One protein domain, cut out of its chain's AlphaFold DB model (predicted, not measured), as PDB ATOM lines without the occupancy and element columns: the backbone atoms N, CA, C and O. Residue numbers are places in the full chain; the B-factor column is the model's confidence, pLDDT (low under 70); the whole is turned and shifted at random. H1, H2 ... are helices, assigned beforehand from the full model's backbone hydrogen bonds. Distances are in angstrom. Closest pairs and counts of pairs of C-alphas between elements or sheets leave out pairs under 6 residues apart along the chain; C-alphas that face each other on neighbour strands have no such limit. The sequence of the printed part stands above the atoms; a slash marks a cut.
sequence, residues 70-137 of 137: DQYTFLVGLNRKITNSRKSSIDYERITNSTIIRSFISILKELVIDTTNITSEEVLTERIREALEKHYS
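What this domain is: This is residues 70 to 137 of the 137 residues of an uncharacterized protein of Prosthecochloris aestuarii (strain DSM 271 / SK 413) (UniProt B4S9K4). Three helices form a loose, open zigzag: H2 is a bar in the middle, its first turn meets H1 nearly at a right angle, and H3 comes near the other end of H2 at a steep angle. H1 and H3 stay apart, and the two links loop outward, one toward each end of the longest axis. The printed part has 68 residues with three named helices, in the order H1, H2, H3, and no named strand; the class is all helix, and 46 of the 68 residues are in the helices. The whole is loose, with a radius of gyration of the C-alphas of 15.1 A, and elongated, spanning 46 by 26 by 19 A.

Where its parts are: Begin at C-alpha 70, at (-22.451, 18.096, 18.476); from there H1 runs through residues 70 to 85, 22.2 A from first to last C-alpha. Go on past residues 86 to 96 to C-alpha 97 at (-8.693, 20.574, 22.400), where H2 begins; it holds residues 97 to 110 and measures 20.7 A. After residues 111 to 120 you reach H3, residues 121 to 136, which is 22.8 A long and ends with C-alpha 136 at (-12.260, 39.280, 6.335).

How they stand to each other: Look first where H1 and H2 touch: residues 75 to 79 of H1 meet residues 97 to 100 of H2, and the closest C-alphas are those of Asn 79 and Asn 97, 6.4 A apart. The lines of these two helices are about perpendicular, at 80 degrees. Then move along H2 to Leu 108, whose C-alpha is 7.8 A from that of Ile 128 in H3, the closest pair of the two helices. H2 and H3 are close but not clearly touching; they run the same way at a steep tilt of 66 degrees. H1 and H3 are apart. In the backbones of H1 and H3 every O i to N i+4 pair is within hydrogen-bond range, and in H2 9 of 10 are.

The domain as a whole: The two C-alphas farthest apart are those of Ser 89 and Asn 117, 47.2 A, one in each link. The link from H1 to H2, of 11 residues, is long, and the link from H2 to H3, of 10 residues, is short but not tight. The printed part has no cut, and it ends at Ser 137, the chain's last residue. The mean pLDDT of the printed part is 90.2, and one residue, Asp 91, is under 70.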
ATOM      1  N   ASP A  70     -22.884  17.762  19.832       96.00
ATOM      2  CA  ASP A  70     -22.451  18.096  18.476       96.00
ATOM      3  C   ASP A  70     -21.183  18.968  18.476       96.00
ATOM      4  O   ASP A  70     -20.211  18.631  17.795       96.00
ATOM      5  N   GLN A  71     -21.134  20.013  19.307       94.06
ATOM      6  CA  GLN A  71     -19.963  20.883  19.474       94.06
ATOM      7  C   GLN A  71     -18.740  20.094  19.959       94.06
ATOM      8  O   GLN A  71     -17.630  20.258  19.442       94.06
ATOM      9  N   TYR A  72     -18.936  19.191  20.926       94.38
ATOM     10  CA  TYR A  72     -17.859  18.333  21.421       94.38
ATOM     11  C   TYR A  72     -17.360  17.370  20.339       94.38
ATOM     12  O   TYR A  72     -16.150  17.219  20.140       94.38
ATOM     13  N   THR A  73     -18.284  16.749  19.601       96.44
ATOM     14  CA  THR A  73     -17.952  15.837  18.499       96.44
ATOM     15  C   THR A  73     -17.170  16.558  17.403       96.44
ATOM     16  O   THR A  73     -16.158  16.036  16.925       96.44
ATOM     17  N   PHE A  74     -17.581  17.780  17.053       96.31
ATOM     18  CA  PHE A  74     -16.856  18.636  16.119       96.31
ATOM     19  C   PHE A  74     -15.431  18.920  16.606       96.31
ATOM     20  O   PHE A  74     -14.479  18.690  15.859       96.31
ATOM     21  N   LEU A  75     -15.262  19.350  17.860       95.06
ATOM     22  CA  LEU A  75     -13.953  19.691  18.421       95.06
ATOM     23  C   LEU A  75     -12.995  18.489  18.431       95.06
ATOM     24  O   LEU A  75     -11.839  18.604  18.013       95.06
ATOM     25  N   VAL A  76     -13.478  17.318  18.857       94.56
ATOM     26  CA  VAL A  76     -12.692  16.073  18.840       94.56
ATOM     27  C   VAL A  76     -12.350  15.660  17.406       94.56
ATOM     28  O   VAL A  76     -11.213  15.268  17.130       94.56
ATOM     29  N   GLY A  77     -13.308  15.767  16.484       96.06
ATOM     30  CA  GLY A  77     -13.099  15.484  15.065       96.06
ATOM     31  C   GLY A  77     -12.057  16.406  14.432       96.06
ATOM     32  O   GLY A  77     -11.168  15.932  13.722       96.06
ATOM     33  N   LEU A  78     -12.114  17.704  14.732       95.25
ATOM     34  CA  LEU A  78     -11.150  18.700  14.272       95.25
ATOM     35  C   LEU A  78      -9.743  18.392  14.790       95.25
ATOM     36  O   LEU A  78      -8.799  18.363  14.004       95.25
ATOM     37  N   ASN A  79      -9.601  18.080  16.079       94.06
ATOM     38  CA  ASN A  79      -8.310  17.708  16.655       94.06
ATOM     39  C   ASN A  79      -7.708  16.471  15.966       94.06
ATOM     40  O   ASN A  79      -6.537  16.476  15.578       94.06
ATOM     41  N   ARG A  80      -8.518  15.431  15.724       93.50
ATOM     42  CA  ARG A  80      -8.074  14.240  14.980       93.50
ATOM     43  C   ARG A  80      -7.612  14.586  13.568       93.50
ATOM     44  O   ARG A  80      -6.553  14.125  13.154       93.50
ATOM     45  N   LYS A  81      -8.371  15.412  12.842       94.12
ATOM     46  CA  LYS A  81      -7.994  15.865  11.493       94.12
ATOM     47  C   LYS A  81      -6.670  16.624  11.508       94.12
ATOM     48  O   LYS A  81      -5.796  16.303  10.710       94.12
ATOM     49  N   ILE A  82      -6.505  17.569  12.438       91.88
ATOM     50  CA  ILE A  82      -5.257  18.324  12.597       91.88
ATOM     51  C   ILE A  82      -4.110  17.353  12.861       91.88
ATOM     52  O   ILE A  82      -3.157  17.334  12.090       91.88
ATOM     53  N   THR A  83      -4.237  16.494  13.872       89.25
ATOM     54  CA  THR A  83      -3.203  15.519  14.249       89.25
ATOM     55  C   THR A  83      -2.802  14.628  13.071       89.25
ATOM     56  O   THR A  83      -1.617  14.481  12.799       89.25
ATOM     57  N   ASN A  84      -3.770  14.106  12.313       90.44
ATOM     58  CA  ASN A  84      -3.504  13.224  11.173       90.44
ATOM     59  C   ASN A  84      -2.896  13.949   9.960       90.44
ATOM     60  O   ASN A  84      -2.266  13.314   9.121       90.44
ATOM     61  N   SER A  85      -3.107  15.261   9.838       89.38
ATOM     62  CA  SER A  85      -2.587  16.070   8.726       89.38
ATOM     63  C   SER A  85      -1.167  16.596   8.954       89.38
ATOM     64  O   SER A  85      -0.547  17.131   8.031       89.38
ATOM     65  N   ARG A  86      -0.645  16.489  10.181       85.31
ATOM     66  CA  ARG A  86       0.660  17.052  10.528       85.31
ATOM     67  C   ARG A  86       1.791  16.227   9.937       85.31
ATOM     68  O   ARG A  86       1.790  15.002   9.952       85.31
ATOM     69  N   LYS A  87       2.790  16.943   9.424       81.38
ATOM     70  CA  LYS A  87       4.066  16.352   9.022       81.38
ATOM     71  C   LYS A  87       4.867  16.026  10.279       81.38
ATOM     72  O   LYS A  87       4.965  16.866  11.173       81.38
ATOM     73  N   SER A  88       5.516  14.865  10.286       74.88
ATOM     74  CA  SER A  88       6.362  14.386  11.390       74.88
ATOM     75  C   SER A  88       7.468  15.370  11.798       74.88
ATOM     76  O   SER A  88       7.913  15.366  12.940       74.88
ATOM     77  N   SER A  89       7.888  16.263  10.897       75.25
ATOM     78  CA  SER A  89       8.888  17.302  11.165       75.25
ATOM     79  C   SER A  89       8.396  18.466  12.039       75.25
ATOM     80  O   SER A  89       9.217  19.266  12.481       75.25
ATOM     81  N   ILE A  90       7.087  18.591  12.289       74.44
ATOM     82  CA  ILE A  90       6.477  19.718  13.027       74.44
ATOM     83  C   ILE A  90       5.819  19.227  14.333       74.44
ATOM     84  O   ILE A  90       5.164  19.994  15.030       74.44
ATOM     85  N   ASP A  91       6.011  17.963  14.720       68.25
ATOM     86  CA  ASP A  91       5.334  17.332  15.868       68.25
ATOM     87  C   ASP A  91       5.883  17.708  17.258       68.25
ATOM     88  O   ASP A  91       5.516  17.102  18.262       68.25
ATOM     89  N   TYR A  92       6.715  18.747  17.357       76.94
ATOM     90  CA  TYR A  92       7.283  19.183  18.636       76.94
ATOM     91  C   TYR A  92       6.229  19.726  19.619       76.94
ATOM     92  O   TYR A  92       6.397  19.596  20.831       76.94
ATOM     93  N   GLU A  93       5.137  20.319  19.125       80.56
ATOM     94  CA  GLU A  93       4.032  20.805  19.960       80.56
ATOM     95  C   GLU A  93       2.801  19.907  19.823       80.56
ATOM     96  O   GLU A  93       2.382  19.572  18.717       80.56
ATOM     97  N   ARG A  94       2.168  19.537  20.937       84.25
ATOM     98  CA  ARG A  94       0.909  18.788  20.903       84.25
ATOM     99  C   ARG A  94      -0.271  19.743  20.735       84.25
ATOM    100  O   ARG A  94      -0.572  20.530  21.632       84.25
ATOM    101  N   ILE A  95      -1.012  19.601  19.638       89.62
ATOM    102  CA  ILE A  95      -2.302  20.275  19.487       89.62
ATOM    103  C   ILE A  95      -3.357  19.491  20.275       89.62
ATOM    104  O   ILE A  95      -3.619  18.320  20.019       89.62
ATOM    105  N   THR A  96      -3.927  20.125  21.296       91.50
ATOM    106  CA  THR A  96      -5.004  19.566  22.126       91.50
ATOM    107  C   THR A  96      -6.299  20.338  21.896       91.50
ATOM    108  O   THR A  96      -6.278  21.429  21.328       91.50
ATOM    109  N   ASN A  97      -7.426  19.831  22.404       91.69
ATOM    110  CA  ASN A  97      -8.693  20.574  22.400       91.69
ATOM    111  C   ASN A  97      -8.526  21.951  23.064       91.69
ATOM    112  O   ASN A  97      -9.005  22.954  22.544       91.69
ATOM    113  N   SER A  98      -7.763  22.021  24.158       90.62
ATOM    114  CA  SER A  98      -7.434  23.276  24.837       90.62
ATOM    115  C   SER A  98      -6.577  24.206  23.977       90.62
ATOM    116  O   SER A  98      -6.723  25.421  24.064       90.62
ATOM    117  N   THR A  99      -5.676  23.675  23.148       92.44
ATOM    118  CA  THR A  99      -4.915  24.488  22.184       92.44
ATOM    119  C   THR A  99      -5.847  25.083  21.134       92.44
ATOM    120  O   THR A  99      -5.786  26.280  20.898       92.44
ATOM    121  N   ILE A 100      -6.765  24.286  20.583       93.75
ATOM    122  CA  ILE A 100      -7.742  24.743  19.584       93.75
ATOM    123  C   ILE A 100      -8.649  25.843  20.158       93.75
ATOM    124  O   ILE A 100      -8.801  26.893  19.540       93.75
ATOM    125  N   ILE A 101      -9.198  25.642  21.362       93.06
ATOM    126  CA  ILE A 101     -10.029  26.649  22.044       93.06
ATOM    127  C   ILE A 101      -9.235  27.940  22.276       93.06
ATOM    128  O   ILE A 101      -9.737  29.024  21.992       93.06
ATOM    129  N   ARG A 102      -7.982  27.842  22.744       91.81
ATOM    130  CA  ARG A 102      -7.114  29.018  22.919       91.81
ATOM    131  C   ARG A 102      -6.875  29.751  21.601       91.81
ATOM    132  O   ARG A 102      -6.934  30.973  21.598       91.81
ATOM    133  N   SER A 103      -6.660  29.036  20.498       93.62
ATOM    134  CA  SER A 103      -6.510  29.655  19.178       93.62
ATOM    135  C   SER A 103      -7.770  30.404  18.745       93.62
ATOM    136  O   SER A 103      -7.658  31.524  18.258       93.62
ATOM    137  N   PHE A 104      -8.965  29.847  18.976       92.88
ATOM    138  CA  PHE A 104     -10.217  30.567  18.710       92.88
ATOM    139  C   PHE A 104     -10.352  31.827  19.572       92.88
ATOM    140  O   PHE A 104     -10.690  32.880  19.045       92.88
ATOM    141  N   ILE A 105     -10.026  31.754  20.867       92.38
ATOM    142  CA  ILE A 105     -10.039  32.929  21.757       92.38
ATOM    143  C   ILE A 105      -9.062  34.005  21.264       92.38
ATOM    144  O   ILE A 105      -9.401  35.186  21.299       92.38
ATOM    145  N   SER A 106      -7.874  33.620  20.784       92.94
ATOM    146  CA  SER A 106      -6.909  34.568  20.217       92.94
ATOM    147  C   SER A 106      -7.481  35.320  19.015       92.94
ATOM    148  O   SER A 106      -7.316  36.530  18.951       92.94
ATOM    149  N   ILE A 107      -8.202  34.634  18.121       91.56
ATOM    150  CA  ILE A 107      -8.875  35.279  16.983       91.56
ATOM    151  C   ILE A 107      -9.987  36.208  17.482       91.56
ATOM    152  O   ILE A 107     -10.051  37.361  17.076       91.56
ATOM    153  N   LEU A 108     -10.838  35.743  18.405       91.69
ATOM    154  CA  LEU A 108     -11.935  36.554  18.949       91.69
ATOM    155  C   LEU A 108     -11.443  37.827  19.646       91.69
ATOM    156  O   LEU A 108     -12.124  38.846  19.600       91.69
ATOM    157  N   LYS A 109     -10.261  37.786  20.270       91.31
ATOM    158  CA  LYS A 109      -9.636  38.950  20.913       91.31
ATOM    159  C   LYS A 109      -9.312  40.073  19.919       91.31
ATOM    160  O   LYS A 109      -9.252  41.229  20.326       91.31
ATOM    161  N   GLU A 110      -9.067  39.738  18.658       91.00
ATOM    162  CA  GLU A 110      -8.727  40.704  17.607       91.00
ATOM    163  C   GLU A 110      -9.975  41.330  16.961       91.00
ATOM    164  O   GLU A 110      -9.875  42.355  16.290       91.00
ATOM    165  N   LEU A 111     -11.161  40.762  17.201       90.94
ATOM    166  CA  LEU A 111     -12.417  41.243  16.636       90.94
ATOM    167  C   LEU A 111     -13.044  42.357  17.479       90.94
ATOM    168  O   LEU A 111     -13.093  42.296  18.709       90.94
ATOM    169  N   VAL A 112     -13.638  43.339  16.799       89.69
ATOM    170  CA  VAL A 112     -14.517  44.334  17.427       89.69
ATOM    171  C   VAL A 112     -15.932  43.760  17.478       89.69
ATOM    172  O   VAL A 112     -16.717  43.912  16.544       89.69
ATOM    173  N   ILE A 113     -16.244  43.053  18.565       89.50
ATOM    174  CA  ILE A 113     -17.565  42.452  18.787       89.50
ATOM    175  C   ILE A 113     -18.427  43.438  19.576       89.50
ATOM    176  O   ILE A 113     -18.036  43.883  20.657       89.50
ATOM    177  N   ASP A 114     -19.619  43.750  19.068       89.12
ATOM    178  CA  ASP A 114     -20.611  44.508  19.831       89.12
ATOM    179  C   ASP A 114     -21.155  43.652  20.984       89.12
ATOM    180  O   ASP A 114     -21.826  42.639  20.770       89.12
ATOM    181  N   THR A 115     -20.881  44.065  22.218       90.81
ATOM    182  CA  THR A 115     -21.295  43.361  23.440       90.81
ATOM    183  C   THR A 115     -22.579  43.911  24.067       90.81
ATOM    184  O   THR A 115     -23.008  43.431  25.118       90.81
ATOM    185  N   THR A 116     -23.229  44.901  23.449       93.31
ATOM    186  CA  THR A 116     -24.410  45.566  24.022       93.31
ATOM    187  C   THR A 116     -25.652  44.663  24.024       93.31
ATOM    188  O   THR A 116     -26.059  44.156  22.987       93.31
ATOM    189  N   ASN A 117     -26.318  44.482  25.167       90.62
ATOM    190  CA  ASN A 117     -27.595  43.749  25.263       90.62
ATOM    191  C   ASN A 117     -27.573  42.304  24.713       90.62
ATOM    192  O   ASN A 117     -28.525  41.865  24.071       90.62
ATOM    193  N   ILE A 118     -26.505  41.544  24.967       91.19
ATOM    194  CA  ILE A 118     -26.478  40.111  24.644       91.19
ATOM    195  C   ILE A 118     -27.357  39.357  25.649       91.19
ATOM    196  O   ILE A 118     -27.001  39.218  26.818       91.19
ATOM    197  N   THR A 119     -28.512  38.878  25.191       92.50
ATOM    198  CA  THR A 119     -29.511  38.180  26.021       92.50
ATOM    199  C   THR A 119     -29.452  36.657  25.898       92.50
ATOM    200  O   THR A 119     -29.944  35.961  26.784       92.50
ATOM    201  N   SER A 120     -28.851  36.125  24.827       93.88
ATOM    202  CA  SER A 120     -28.760  34.687  24.552       93.88
ATOM    203  C   SER A 120     -27.451  34.302  23.847       93.88
ATOM    204  O   SER A 120     -26.756  35.145  23.275       93.88
ATOM    205  N   GLU A 121     -27.120  33.005  23.877       90.06
ATOM    206  CA  GLU A 121     -25.977  32.426  23.146       90.06
ATOM    207  C   GLU A 121     -26.124  32.578  21.624       90.06
ATOM    208  O   GLU A 121     -25.137  32.780  20.917       90.06
ATOM    209  N   GLU A 122     -27.356  32.534  21.117       93.12
ATOM    210  CA  GLU A 122     -27.664  32.712  19.697       93.12
ATOM    211  C   GLU A 122     -27.281  34.117  19.217       93.12
ATOM    212  O   GLU A 122     -26.496  34.246  18.278       93.12
ATOM    213  N   VAL A 123     -27.705  35.161  19.942       94.88
ATOM    214  CA  VAL A 123     -27.348  36.558  19.635       94.88
ATOM    215  C   VAL A 123     -25.833  36.766  19.700       94.88
ATOM    216  O   VAL A 123     -25.257  37.438  18.843       94.88
ATOM    217  N   LEU A 124     -25.156  36.172  20.691       94.06
ATOM    218  CA  LEU A 124     -23.693  36.219  20.770       94.06
ATOM    219  C   LEU A 124     -23.046  35.577  19.531       94.06
ATOM    220  O   LEU A 124     -22.108  36.138  18.961       94.06
ATOM    221  N   THR A 125     -23.550  34.419  19.109       93.25
ATOM    222  CA  THR A 125     -23.027  33.674  17.958       93.25
ATOM    223  C   THR A 125     -23.204  34.454  16.657       93.25
ATOM    224  O   THR A 125     -22.275  34.510  15.848       93.25
ATOM    225  N   GLU A 126     -24.360  35.088  16.459       94.44
ATOM    226  CA  GLU A 126     -24.625  35.937  15.292       94.44
ATOM    227  C   GLU A 126     -23.672  37.128  15.229       94.44
ATOM    228  O   GLU A 126     -23.041  37.354  14.197       94.44
ATOM    229  N   ARG A 127     -23.463  37.831  16.344       93.50
ATOM    230  CA  ARG A 127     -22.540  38.976  16.377       93.50
ATOM    231  C   ARG A 127     -21.088  38.585  16.151       93.50
ATOM    232  O   ARG A 127     -20.358  39.318  15.489       93.50
ATOM    233  N   ILE A 128     -20.663  37.434  16.674       94.25
ATOM    234  CA  ILE A 128     -19.333  36.884  16.377       94.25
ATOM    235  C   ILE A 128     -19.206  36.597  14.878       94.25
ATOM    236  O   ILE A 128     -18.178  36.924  14.283       94.25
ATOM    237  N   ARG A 129     -20.240  36.014  14.259       93.31
ATOM    238  CA  ARG A 129     -20.256  35.740  12.817       93.31
ATOM    239  C   ARG A 129     -20.155  37.029  12.003       93.31
ATOM    240  O   ARG A 129     -19.272  37.123  11.158       93.31
ATOM    241  N   GLU A 130     -20.978  38.030  12.300       93.44
ATOM    242  CA  GLU A 130     -20.920  39.331  11.620       93.44
ATOM    243  C   GLU A 130     -19.556  40.013  11.780       93.44
ATOM    244  O   GLU A 130     -19.039  40.608  10.835       93.44
ATOM    245  N   ALA A 131     -18.961  39.941  12.975       92.38
ATOM    246  CA  ALA A 131     -17.641  40.507  13.227       92.38
ATOM    247  C   ALA A 131     -16.554  39.799  12.403       92.38
ATOM    248  O   ALA A 131     -15.671  40.462  11.862       92.38
ATOM    249  N   LEU A 132     -16.638  38.471  12.264       92.31
ATOM    250  CA  LEU A 132     -15.741  37.701  11.400       92.31
ATOM    251  C   LEU A 132     -15.919  38.082   9.927       92.31
ATOM    252  O   LEU A 132     -14.927  38.327   9.248       92.31
ATOM    253  N   GLU A 133     -17.153  38.177   9.438       91.88
ATOM    254  CA  GLU A 133     -17.422  38.560   8.047       91.88
ATOM    255  C   GLU A 133     -16.871  39.952   7.732       91.88
ATOM    256  O   GLU A 133     -16.170  40.118   6.737       91.88
ATOM    257  N   LYS A 134     -17.095  40.935   8.612       90.94
ATOM    258  CA  LYS A 134     -16.575  42.303   8.447       90.94
ATOM    259  C   LYS A 134     -15.049  42.385   8.507       90.94
ATOM    260  O   LYS A 134     -14.476  43.265   7.883       90.94
ATOM    261  N   HIS A 135     -14.396  41.512   9.273       89.06
ATOM    262  CA  HIS A 135     -12.939  41.521   9.418       89.06
ATOM    263  C   HIS A 135     -12.210  40.906   8.208       89.06
ATOM    264  O   HIS A 135     -11.050  41.232   7.966       89.06
ATOM    265  N   TYR A 136     -12.862  40.005   7.465       81.31
ATOM    266  CA  TYR A 136     -12.260  39.280   6.335       81.31
ATOM    267  C   TYR A 136     -12.884  39.603   4.963       81.31
ATOM    268  O   TYR A 136     -12.489  38.978   3.976       81.31
ATOM    269  N   SER A 137     -13.831  40.545   4.899       74.62
ATOM    270  CA  SER A 137     -14.362  41.123   3.648       74.62
ATOM    271  C   SER A 137     -13.530  42.318   3.201       74.62
ATOM    272  O   SER A 137     -13.304  42.438   1.978       74.62
TER     273      SER A 137